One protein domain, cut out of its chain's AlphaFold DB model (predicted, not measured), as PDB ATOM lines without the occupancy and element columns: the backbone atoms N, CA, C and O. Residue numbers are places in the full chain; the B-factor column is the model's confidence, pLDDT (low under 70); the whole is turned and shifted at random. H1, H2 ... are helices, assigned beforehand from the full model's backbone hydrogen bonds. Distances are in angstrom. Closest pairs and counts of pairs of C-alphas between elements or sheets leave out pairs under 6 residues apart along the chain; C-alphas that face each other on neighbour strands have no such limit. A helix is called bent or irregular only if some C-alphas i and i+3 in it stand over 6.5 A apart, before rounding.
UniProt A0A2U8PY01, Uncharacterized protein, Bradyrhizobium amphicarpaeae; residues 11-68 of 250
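This is residues 11 to 68 of the 250 residues of an uncharacterized protein of Bradyrhizobium amphicarpaeae (UniProt A0A2U8PY01). One long helix, H2, makes the length of the model, and two shorter helices fold back along the same side of it, H1 at its first end and H3 at its last end. The starting end of H1 and the far part of H3 come near each other over that side of H2, while the other end of H1 and much of H3 pack on H2. The printed part has 58 residues with three named helices, in the order H1, H2, H3, and no named strand; the class is all helix. The whole is compact, with a radius of gyration of the C-alphas of 11.6 A, and its spans of 36 by 18 by 16 A make it only just a rod.

H1 runs from Ala 15 to Trp 26, 15.0 A from first to last C-alpha, and begins with C-alpha 15 at (176.073, 248.299, 198.840). It is neither bent nor irregular, but only just: C-alphas 23 and 26 are 6.5 A apart. H2 holds residues 32 to 51, the longest helix with 20 residues and 28.4 A, and begins with C-alpha 32 at (188.309, 250.948, 211.669). H3 holds residues 56 to 67, 17.5 A long, and ends with C-alpha 67 at (177.291, 239.769, 201.784).

H1 touches H2 with residues 22 to 26 alone, and H2 touches H1 with residues 32 to 39 alone. Their closest C-alphas are those of Trp 26 and Gly 35, 4.3 A apart. The two run opposite ways at a steep tilt of 42 degrees and form a helical hairpin. H2 touches H3 with residues 43 to 50 alone, and the closest C-alphas are those of Ser 50 and Ser 59, 4.7 A apart. H2 and H3 also run opposite ways, at a steep tilt of 41 degrees, and form a second helical hairpin. H1 and H3 are close but not clearly touching, with 2 pairs of C-alphas within 8 A; the closest are those of Ala 15 and Ile 64, 6.4 A apart. Their lines are about perpendicular, at 73 degrees. In H1 and H2 every O i to N i+4 pair is within hydrogen-bond range; in H3 7 of 8 are.

The two C-alphas farthest apart are those of Gly 29 and Asn 54, at 36.5 A, one in each link. The C-alphas of Ser 11 and Met 68, the first and last printed, are 17.1 A apart. Both links are tight, with 5 residues between H1 and H2 and 4 between H2 and H3. The printed part has no cut. The mean pLDDT of the printed part is 92.1, and no printed residue is under 70.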
ATOM      1  N   SER A  11     165.162 252.429 201.853       88.25
ATOM      2  CA  SER A  11     165.002 251.895 200.496       88.25
ATOM      3  C   SER A  11     166.092 252.348 199.520       88.25
ATOM      4  O   SER A  11     166.381 251.631 198.566       88.25
ATOM      5  N   GLU A  12     166.736 253.486 199.765       88.00
ATOM      6  CA  GLU A  12     167.761 254.067 198.890       88.00
ATOM      7  C   GLU A  12     169.169 253.544 199.198       88.00
ATOM      8  O   GLU A  12     170.102 253.722 198.409       88.00
ATOM      9  N   PHE A  13     169.351 252.841 200.319       90.31
ATOM     10  CA  PHE A  13     170.651 252.276 200.663       90.31
ATOM     11  C   PHE A  13     171.041 251.157 199.691       90.31
ATOM     12  O   PHE A  13     170.339 250.154 199.515       90.31
ATOM     13  N   THR A  14     172.216 251.313 199.086       91.75
ATOM     14  CA  THR A  14     172.873 250.317 198.234       91.75
ATOM     15  C   THR A  14     174.202 249.887 198.848       91.75
ATOM     16  O   THR A  14     174.766 250.592 199.688       91.75
ATOM     17  N   ALA A  15     174.752 248.755 198.399       92.88
ATOM     18  CA  ALA A  15     176.073 248.299 198.840       92.88
ATOM     19  C   ALA A  15     177.156 249.373 198.622       92.88
ATOM     20  O   ALA A  15     177.967 249.627 199.509       92.88
ATOM     21  N   GLN A  16     177.127 250.050 197.469       93.19
ATOM     22  CA  GLN A  16     178.068 251.122 197.130       93.19
ATOM     23  C   GLN A  16     177.927 252.325 198.064       93.19
ATOM     24  O   GLN A  16     178.931 252.846 198.547       93.19
ATOM     25  N   ARG A  17     176.691 252.744 198.373       91.25
ATOM     26  CA  ARG A  17     176.435 253.850 199.304       91.25
ATOM     27  C   ARG A  17     176.940 253.525 200.708       91.25
ATOM     28  O   ARG A  17     177.617 254.353 201.311       91.25
ATOM     29  N   ILE A  18     176.673 252.316 201.204       93.06
ATOM     30  CA  ILE A  18     177.144 251.856 202.520       93.06
ATOM     31  C   ILE A  18     178.672 251.817 202.562       93.06
ATOM     32  O   ILE A  18     179.266 252.304 203.521       93.06
ATOM     33  N   GLN A  19     179.310 251.275 201.520       93.69
ATOM     34  CA  GLN A  19     180.767 251.219 201.425       93.69
ATOM     35  C   GLN A  19     181.371 252.631 201.406       93.69
ATOM     36  O   GLN A  19     182.286 252.922 202.169       93.69
ATOM     37  N   SER A  20     180.788 253.542 200.622       91.94
ATOM     38  CA  SER A  20     181.205 254.944 200.566       91.94
ATOM     39  C   SER A  20     181.093 255.634 201.927       91.94
ATOM     40  O   SER A  20     182.042 256.289 202.355       91.94
ATOM     41  N   ILE A  21     179.982 255.457 202.648       91.38
ATOM     42  CA  ILE A  21     179.798 256.006 204.002       91.38
ATOM     43  C   ILE A  21     180.826 255.420 204.979       91.38
ATOM     44  O   ILE A  21     181.412 256.150 205.787       91.38
ATOM     45  N   TYR A  22     181.058 254.108 204.903       93.00
ATOM     46  CA  TYR A  22     182.046 253.430 205.729       93.00
ATOM     47  C   TYR A  22     183.440 254.026 205.500       93.00
ATOM     48  O   TYR A  22     184.039 254.510 206.456       93.00
ATOM     49  N   ASP A  23     183.920 254.087 204.258       92.06
ATOM     50  CA  ASP A  23     185.281 254.542 203.948       92.06
ATOM     51  C   ASP A  23     185.479 256.047 204.194       92.06
ATOM     52  O   ASP A  23     186.487 256.464 204.766       92.06
ATOM     53  N   SER A  24     184.503 256.871 203.799       90.69
ATOM     54  CA  SER A  24     184.619 258.338 203.842       90.69
ATOM     55  C   SER A  24     184.269 258.961 205.193       90.69
ATOM     56  O   SER A  24     184.681 260.090 205.464       90.69
ATOM     57  N   SER A  25     183.530 258.252 206.054       90.00
ATOM     58  CA  SER A  25     183.041 258.809 207.317       90.00
ATOM     59  C   SER A  25     183.352 257.925 208.520       90.00
ATOM     60  O   SER A  25     184.034 258.370 209.445       90.00
ATOM     61  N   TRP A  26     182.860 256.683 208.564       92.31
ATOM     62  CA  TRP A  26     182.928 255.901 209.806       92.31
ATOM     63  C   TRP A  26     184.298 255.269 210.071       92.31
ATOM     64  O   TRP A  26     184.743 255.226 211.213       92.31
ATOM     65  N   ALA A  27     184.981 254.805 209.031       92.31
ATOM     66  CA  ALA A  27     186.332 254.253 209.088       92.31
ATOM     67  C   ALA A  27     187.414 255.287 208.724       92.31
ATOM     68  O   ALA A  27     188.610 255.003 208.847       92.31
ATOM     69  N   ALA A  28     187.003 256.493 208.319       90.62
ATOM     70  CA  ALA A  28     187.891 257.564 207.892       90.62
ATOM     71  C   ALA A  28     188.964 257.887 208.944       90.62
ATOM     72  O   ALA A  28     188.705 257.916 210.153       90.62
ATOM     73  N   GLY A  29     190.190 258.137 208.476       88.19
ATOM     74  CA  GLY A  29     191.338 258.407 209.345       88.19
ATOM     75  C   GLY A  29     191.778 257.203 210.185       88.19
ATOM     76  O   GLY A  29     192.269 257.386 211.295       88.19
ATOM     77  N   GLY A  30     191.555 255.975 209.702       87.06
ATOM     78  CA  GLY A  30     191.974 254.747 210.388       87.06
ATOM     79  C   GLY A  30     191.068 254.334 211.552       87.06
ATOM     80  O   GLY A  30     191.431 253.461 212.340       87.06
ATOM     81  N   LYS A  31     189.866 254.912 211.665       89.19
ATOM     82  CA  LYS A  31     188.881 254.610 212.719       89.19
ATOM     83  C   LYS A  31     188.132 253.298 212.455       89.19
ATOM     84  O   LYS A  31     186.917 253.222 212.606       89.19
ATOM     85  N   ILE A  32     188.860 252.246 212.087       91.62
ATOM     86  CA  ILE A  32     188.309 250.948 211.669       91.62
ATOM     87  C   ILE A  32     187.368 250.357 212.729       91.62
ATOM     88  O   ILE A  32     186.312 249.836 212.388       91.62
ATOM     89  N   ALA A  33     187.705 250.484 214.017       86.88
ATOM     90  CA  ALA A  33     186.848 250.008 215.106       86.88
ATOM     91  C   ALA A  33     185.487 250.729 215.131       86.88
ATOM     92  O   ALA A  33     184.449 250.082 215.214       86.88
ATOM     93  N   MET A  34     185.490 252.058 214.974       90.38
ATOM     94  CA  MET A  34     184.262 252.855 214.903       90.38
ATOM     95  C   MET A  34     183.445 252.494 213.657       90.38
ATOM     96  O   MET A  34     182.239 252.292 213.759       90.38
ATOM     97  N   GLY A  35     184.102 252.357 212.502       92.44
ATOM     98  CA  GLY A  35     183.480 251.887 211.263       92.44
ATOM     99  C   GLY A  35     182.758 250.559 211.442       92.44
ATOM    100  O   GLY A  35     181.583 250.425 211.099       92.44
ATOM    101  N   HIS A  36     183.453 249.591 212.031       91.81
ATOM    102  CA  HIS A  36     182.913 248.267 212.284       91.81
ATOM    103  C   HIS A  36     181.717 248.299 213.255       91.81
ATOM    104  O   HIS A  36     180.707 247.641 213.000       91.81
ATOM    105  N   ASP A  37     181.781 249.096 214.328       90.62
ATOM    106  CA  ASP A  37     180.673 249.254 215.283       90.62
ATOM    107  C   ASP A  37     179.431 249.889 214.642       90.62
ATOM    108  O   ASP A  37     178.305 249.464 214.909       90.62
ATOM    109  N   MET A  38     179.613 250.881 213.766       92.75
ATOM    110  CA  MET A  38     178.501 251.510 213.042       92.75
ATOM    111  C   MET A  38     177.822 250.523 212.090       92.75
ATOM    112  O   MET A  38     176.595 250.439 212.068       92.75
ATOM    113  N   ILE A  39     178.600 249.705 211.375       93.12
ATOM    114  CA  ILE A  39     178.060 248.620 210.549       93.12
ATOM    115  C   ILE A  39     177.295 247.603 211.393       93.12
ATOM    116  O   ILE A  39     176.217 247.165 210.989       93.12
ATOM    117  N   ALA A  40     177.819 247.220 212.558       92.44
ATOM    118  CA  ALA A  40     177.140 246.281 213.445       92.44
ATOM    119  C   ALA A  40     175.783 246.828 213.921       92.44
ATOM    120  O   ALA A  40     174.788 246.103 213.899       92.44
ATOM    121  N   LYS A  41     175.715 248.117 214.276       92.75
ATOM    122  CA  LYS A  41     174.452 248.786 214.626       92.75
ATOM    123  C   LYS A  41     173.483 248.835 213.453       92.75
ATOM    124  O   LYS A  41     172.311 248.521 213.632       92.75
ATOM    125  N   LEU A  42     173.961 249.176 212.256       92.00
ATOM    126  CA  LEU A  42     173.115 249.195 211.066       92.00
ATOM    127  C   LEU A  42     172.549 247.798 210.769       92.00
ATOM    128  O   LEU A  42     171.360 247.679 210.494       92.00
ATOM    129  N   ARG A  43     173.357 246.732 210.909       93.50
ATOM    130  CA  ARG A  43     172.891 245.338 210.777       93.50
ATOM    131  C   ARG A  43     171.778 245.038 211.769       93.50
ATOM    132  O   ARG A  43     170.745 244.526 211.362       93.50
ATOM    133  N   LEU A  44     171.978 245.394 213.038       93.31
ATOM    134  CA  LEU A  44     170.989 245.185 214.092       93.31
ATOM    135  C   LEU A  44     169.659 245.884 213.776       93.31
ATOM    136  O   LEU A  44     168.607 245.264 213.904       93.31
ATOM    137  N   LEU A  45     169.706 247.144 213.332       91.69
ATOM    138  CA  LEU A  45     168.508 247.899 212.953       91.69
ATOM    139  C   LEU A  45     167.796 247.277 211.745       91.69
ATOM    140  O   LEU A  45     166.577 247.144 211.774       91.69
ATOM    141  N   CYS A  46     168.538 246.833 210.724       91.88
ATOM    142  CA  CYS A  46     167.952 246.152 209.563       91.88
ATOM    143  C   CYS A  46     167.310 244.816 209.953       91.88
ATOM    144  O   CYS A  46     166.228 244.493 209.472       91.88
ATOM    145  N   THR A  47     167.945 244.047 210.844       92.25
ATOM    146  CA  THR A  47     167.352 242.818 211.380       92.25
ATOM    147  C   THR A  47     166.070 243.130 212.141       92.25
ATOM    148  O   THR A  47     165.065 242.494 211.872       92.25
ATOM    149  N   PHE A  48     166.063 244.132 213.022       93.19
ATOM    150  CA  PHE A  48     164.855 244.527 213.750       93.19
ATOM    151  C   PHE A  48     163.729 244.976 212.807       93.19
ATOM    152  O   PHE A  48     162.601 244.505 212.932       93.19
ATOM    153  N   GLY A  49     164.032 245.835 211.830       92.94
ATOM    154  CA  GLY A  49     163.059 246.270 210.826       92.94
ATOM    155  C   GLY A  49     162.492 245.094 210.029       92.94
ATOM    156  O   GLY A  49     161.284 244.999 209.842       92.94
ATOM    157  N   SER A  50     163.345 244.145 209.644       93.31
ATOM    158  CA  SER A  50     162.934 242.948 208.908       93.31
ATOM    159  C   SER A  50     162.101 241.982 209.760       93.31
ATOM    160  O   SER A  50     161.037 241.560 209.327       93.31
ATOM    161  N   THR A  51     162.538 241.639 210.975       93.12
ATOM    162  CA  THR A  51     161.932 240.542 211.753       93.12
ATOM    163  C   THR A  51     160.846 240.985 212.726       93.12
ATOM    164  O   THR A  51     160.083 240.148 213.195       93.12
ATOM    165  N   VAL A  52     160.822 242.263 213.116       95.19
ATOM    166  CA  VAL A  52     159.848 242.799 214.084       95.19
ATOM    167  C   VAL A  52     158.843 243.706 213.392       95.19
ATOM    168  O   VAL A  52     157.648 243.584 213.637       95.19
ATOM    169  N   LEU A  53     159.315 244.605 212.522       94.94
ATOM    170  CA  LEU A  53     158.437 245.541 211.814       94.94
ATOM    171  C   LEU A  53     157.913 244.990 210.480       94.94
ATOM    172  O   LEU A  53     156.983 245.569 209.929       94.94
ATOM    173  N   ASN A  54     158.469 243.874 209.991       93.44
ATOM    174  CA  ASN A  54     158.160 243.284 208.684       93.44
ATOM    175  C   ASN A  54     158.317 244.285 207.523       93.44
ATOM    176  O   ASN A  54     157.500 244.325 206.608       93.44
ATOM    177  N   ASP A  55     159.360 245.116 207.577       94.38
ATOM    178  CA  ASP A  55     159.655 246.109 206.544       94.38
ATOM    179  C   ASP A  55     160.487 245.507 205.394       94.38
ATOM    180  O   ASP A  55     161.576 244.946 205.592       94.38
ATOM    181  N   ASP A  56     159.992 245.656 204.164       94.69
ATOM    182  CA  ASP A  56     160.615 245.104 202.956       94.69
ATOM    183  C   ASP A  56     161.963 245.764 202.645       94.69
ATOM    184  O   ASP A  56     162.928 245.093 202.250       94.69
ATOM    185  N   ALA A  57     162.074 247.079 202.864       93.62
ATOM    186  CA  ALA A  57     163.312 247.814 202.620       93.62
ATOM    187  C   ALA A  57     164.433 247.342 203.558       93.62
ATOM    188  O   ALA A  57     165.570 247.139 203.117       93.62
ATOM    189  N   SER A  58     164.100 247.094 204.825       93.31
ATOM    190  CA  SER A  58     164.989 246.528 205.842       93.31
ATOM    191  C   SER A  58     165.393 245.092 205.518       93.31
ATOM    192  O   SER A  58     166.563 244.733 205.672       93.31
ATOM    193  N   SER A  59     164.463 244.281 205.007       93.31
ATOM    194  CA  SER A  59     164.732 242.899 204.589       93.31
ATOM    195  C   SER A  59     165.725 242.843 203.423       93.31
ATOM    196  O   SER A  59     166.742 242.143 203.493       93.31
ATOM    197  N   ARG A  60     165.507 243.668 202.390       94.81
ATOM    198  CA  ARG A  60     166.439 243.839 201.263       94.81
ATOM    199  C   ARG A  60     167.816 244.302 201.738       94.81
ATOM    200  O   ARG A  60     168.838 243.745 201.331       94.81
ATOM    201  N   LEU A  61     167.859 245.323 202.594       93.31
ATOM    202  CA  LEU A  61     169.110 245.894 203.085       93.31
ATOM    203  C   LEU A  61     169.895 244.901 203.959       93.31
ATOM    204  O   LEU A  61     171.113 244.795 203.819       93.31
ATOM    205  N   SER A  62     169.204 244.116 204.790       92.50
ATOM    206  CA  SER A  62     169.798 243.042 205.593       92.50
ATOM    207  C   SER A  62     170.500 241.998 204.714       92.50
ATOM    208  O   SER A  62     171.660 241.654 204.969       92.50
ATOM    209  N   ALA A  63     169.858 241.570 203.618       92.00
ATOM    210  CA  ALA A  63     170.447 240.642 202.650       92.00
ATOM    211  C   ALA A  63     171.693 241.225 201.957       92.00
ATOM    212  O   ALA A  63     172.726 240.557 201.870       92.00
ATOM    213  N   ILE A  64     171.635 242.490 201.517       93.06
ATOM    214  CA  ILE A  64     172.791 243.195 200.935       93.06
ATOM    215  C   ILE A  64     173.950 243.203 201.929       93.06
ATOM    216  O   ILE A  64     175.064 242.778 201.616       93.06
ATOM    217  N   MET A  65     173.679 243.655 203.150       92.25
ATOM    218  CA  MET A  65     174.699 243.788 204.172       92.25
ATOM    219  C   MET A  65     175.287 242.431 204.553       92.25
ATOM    220  O   MET A  65     176.493 242.351 204.766       92.25
ATOM    221  N   GLY A  66     174.510 241.344 204.611       89.56
ATOM    222  CA  GLY A  66     175.006 239.978 204.866       89.56
ATOM    223  C   GLY A  66     176.203 239.569 203.990       89.56
ATOM    224  O   GLY A  66     177.138 238.912 204.460       89.56
ATOM    225  N   ASN A  67     176.235 240.059 202.752       92.12
ATOM    226  CA  ASN A  67     177.291 239.769 201.784       92.12
ATOM    227  C   ASN A  67     178.481 240.739 201.842       92.12
ATOM    228  O   ASN A  67     179.563 240.418 201.359       92.12
ATOM    229  N   MET A  68     178.328 241.898 202.481       94.19
ATOM    230  CA  MET A  68     179.417 242.867 202.625       94.19
ATOM    231  C   MET A  68     180.456 242.404 203.655       94.19
ATOM    232  O   MET A  68     180.138 241.744 204.653       94.19
TER     233      MET A  68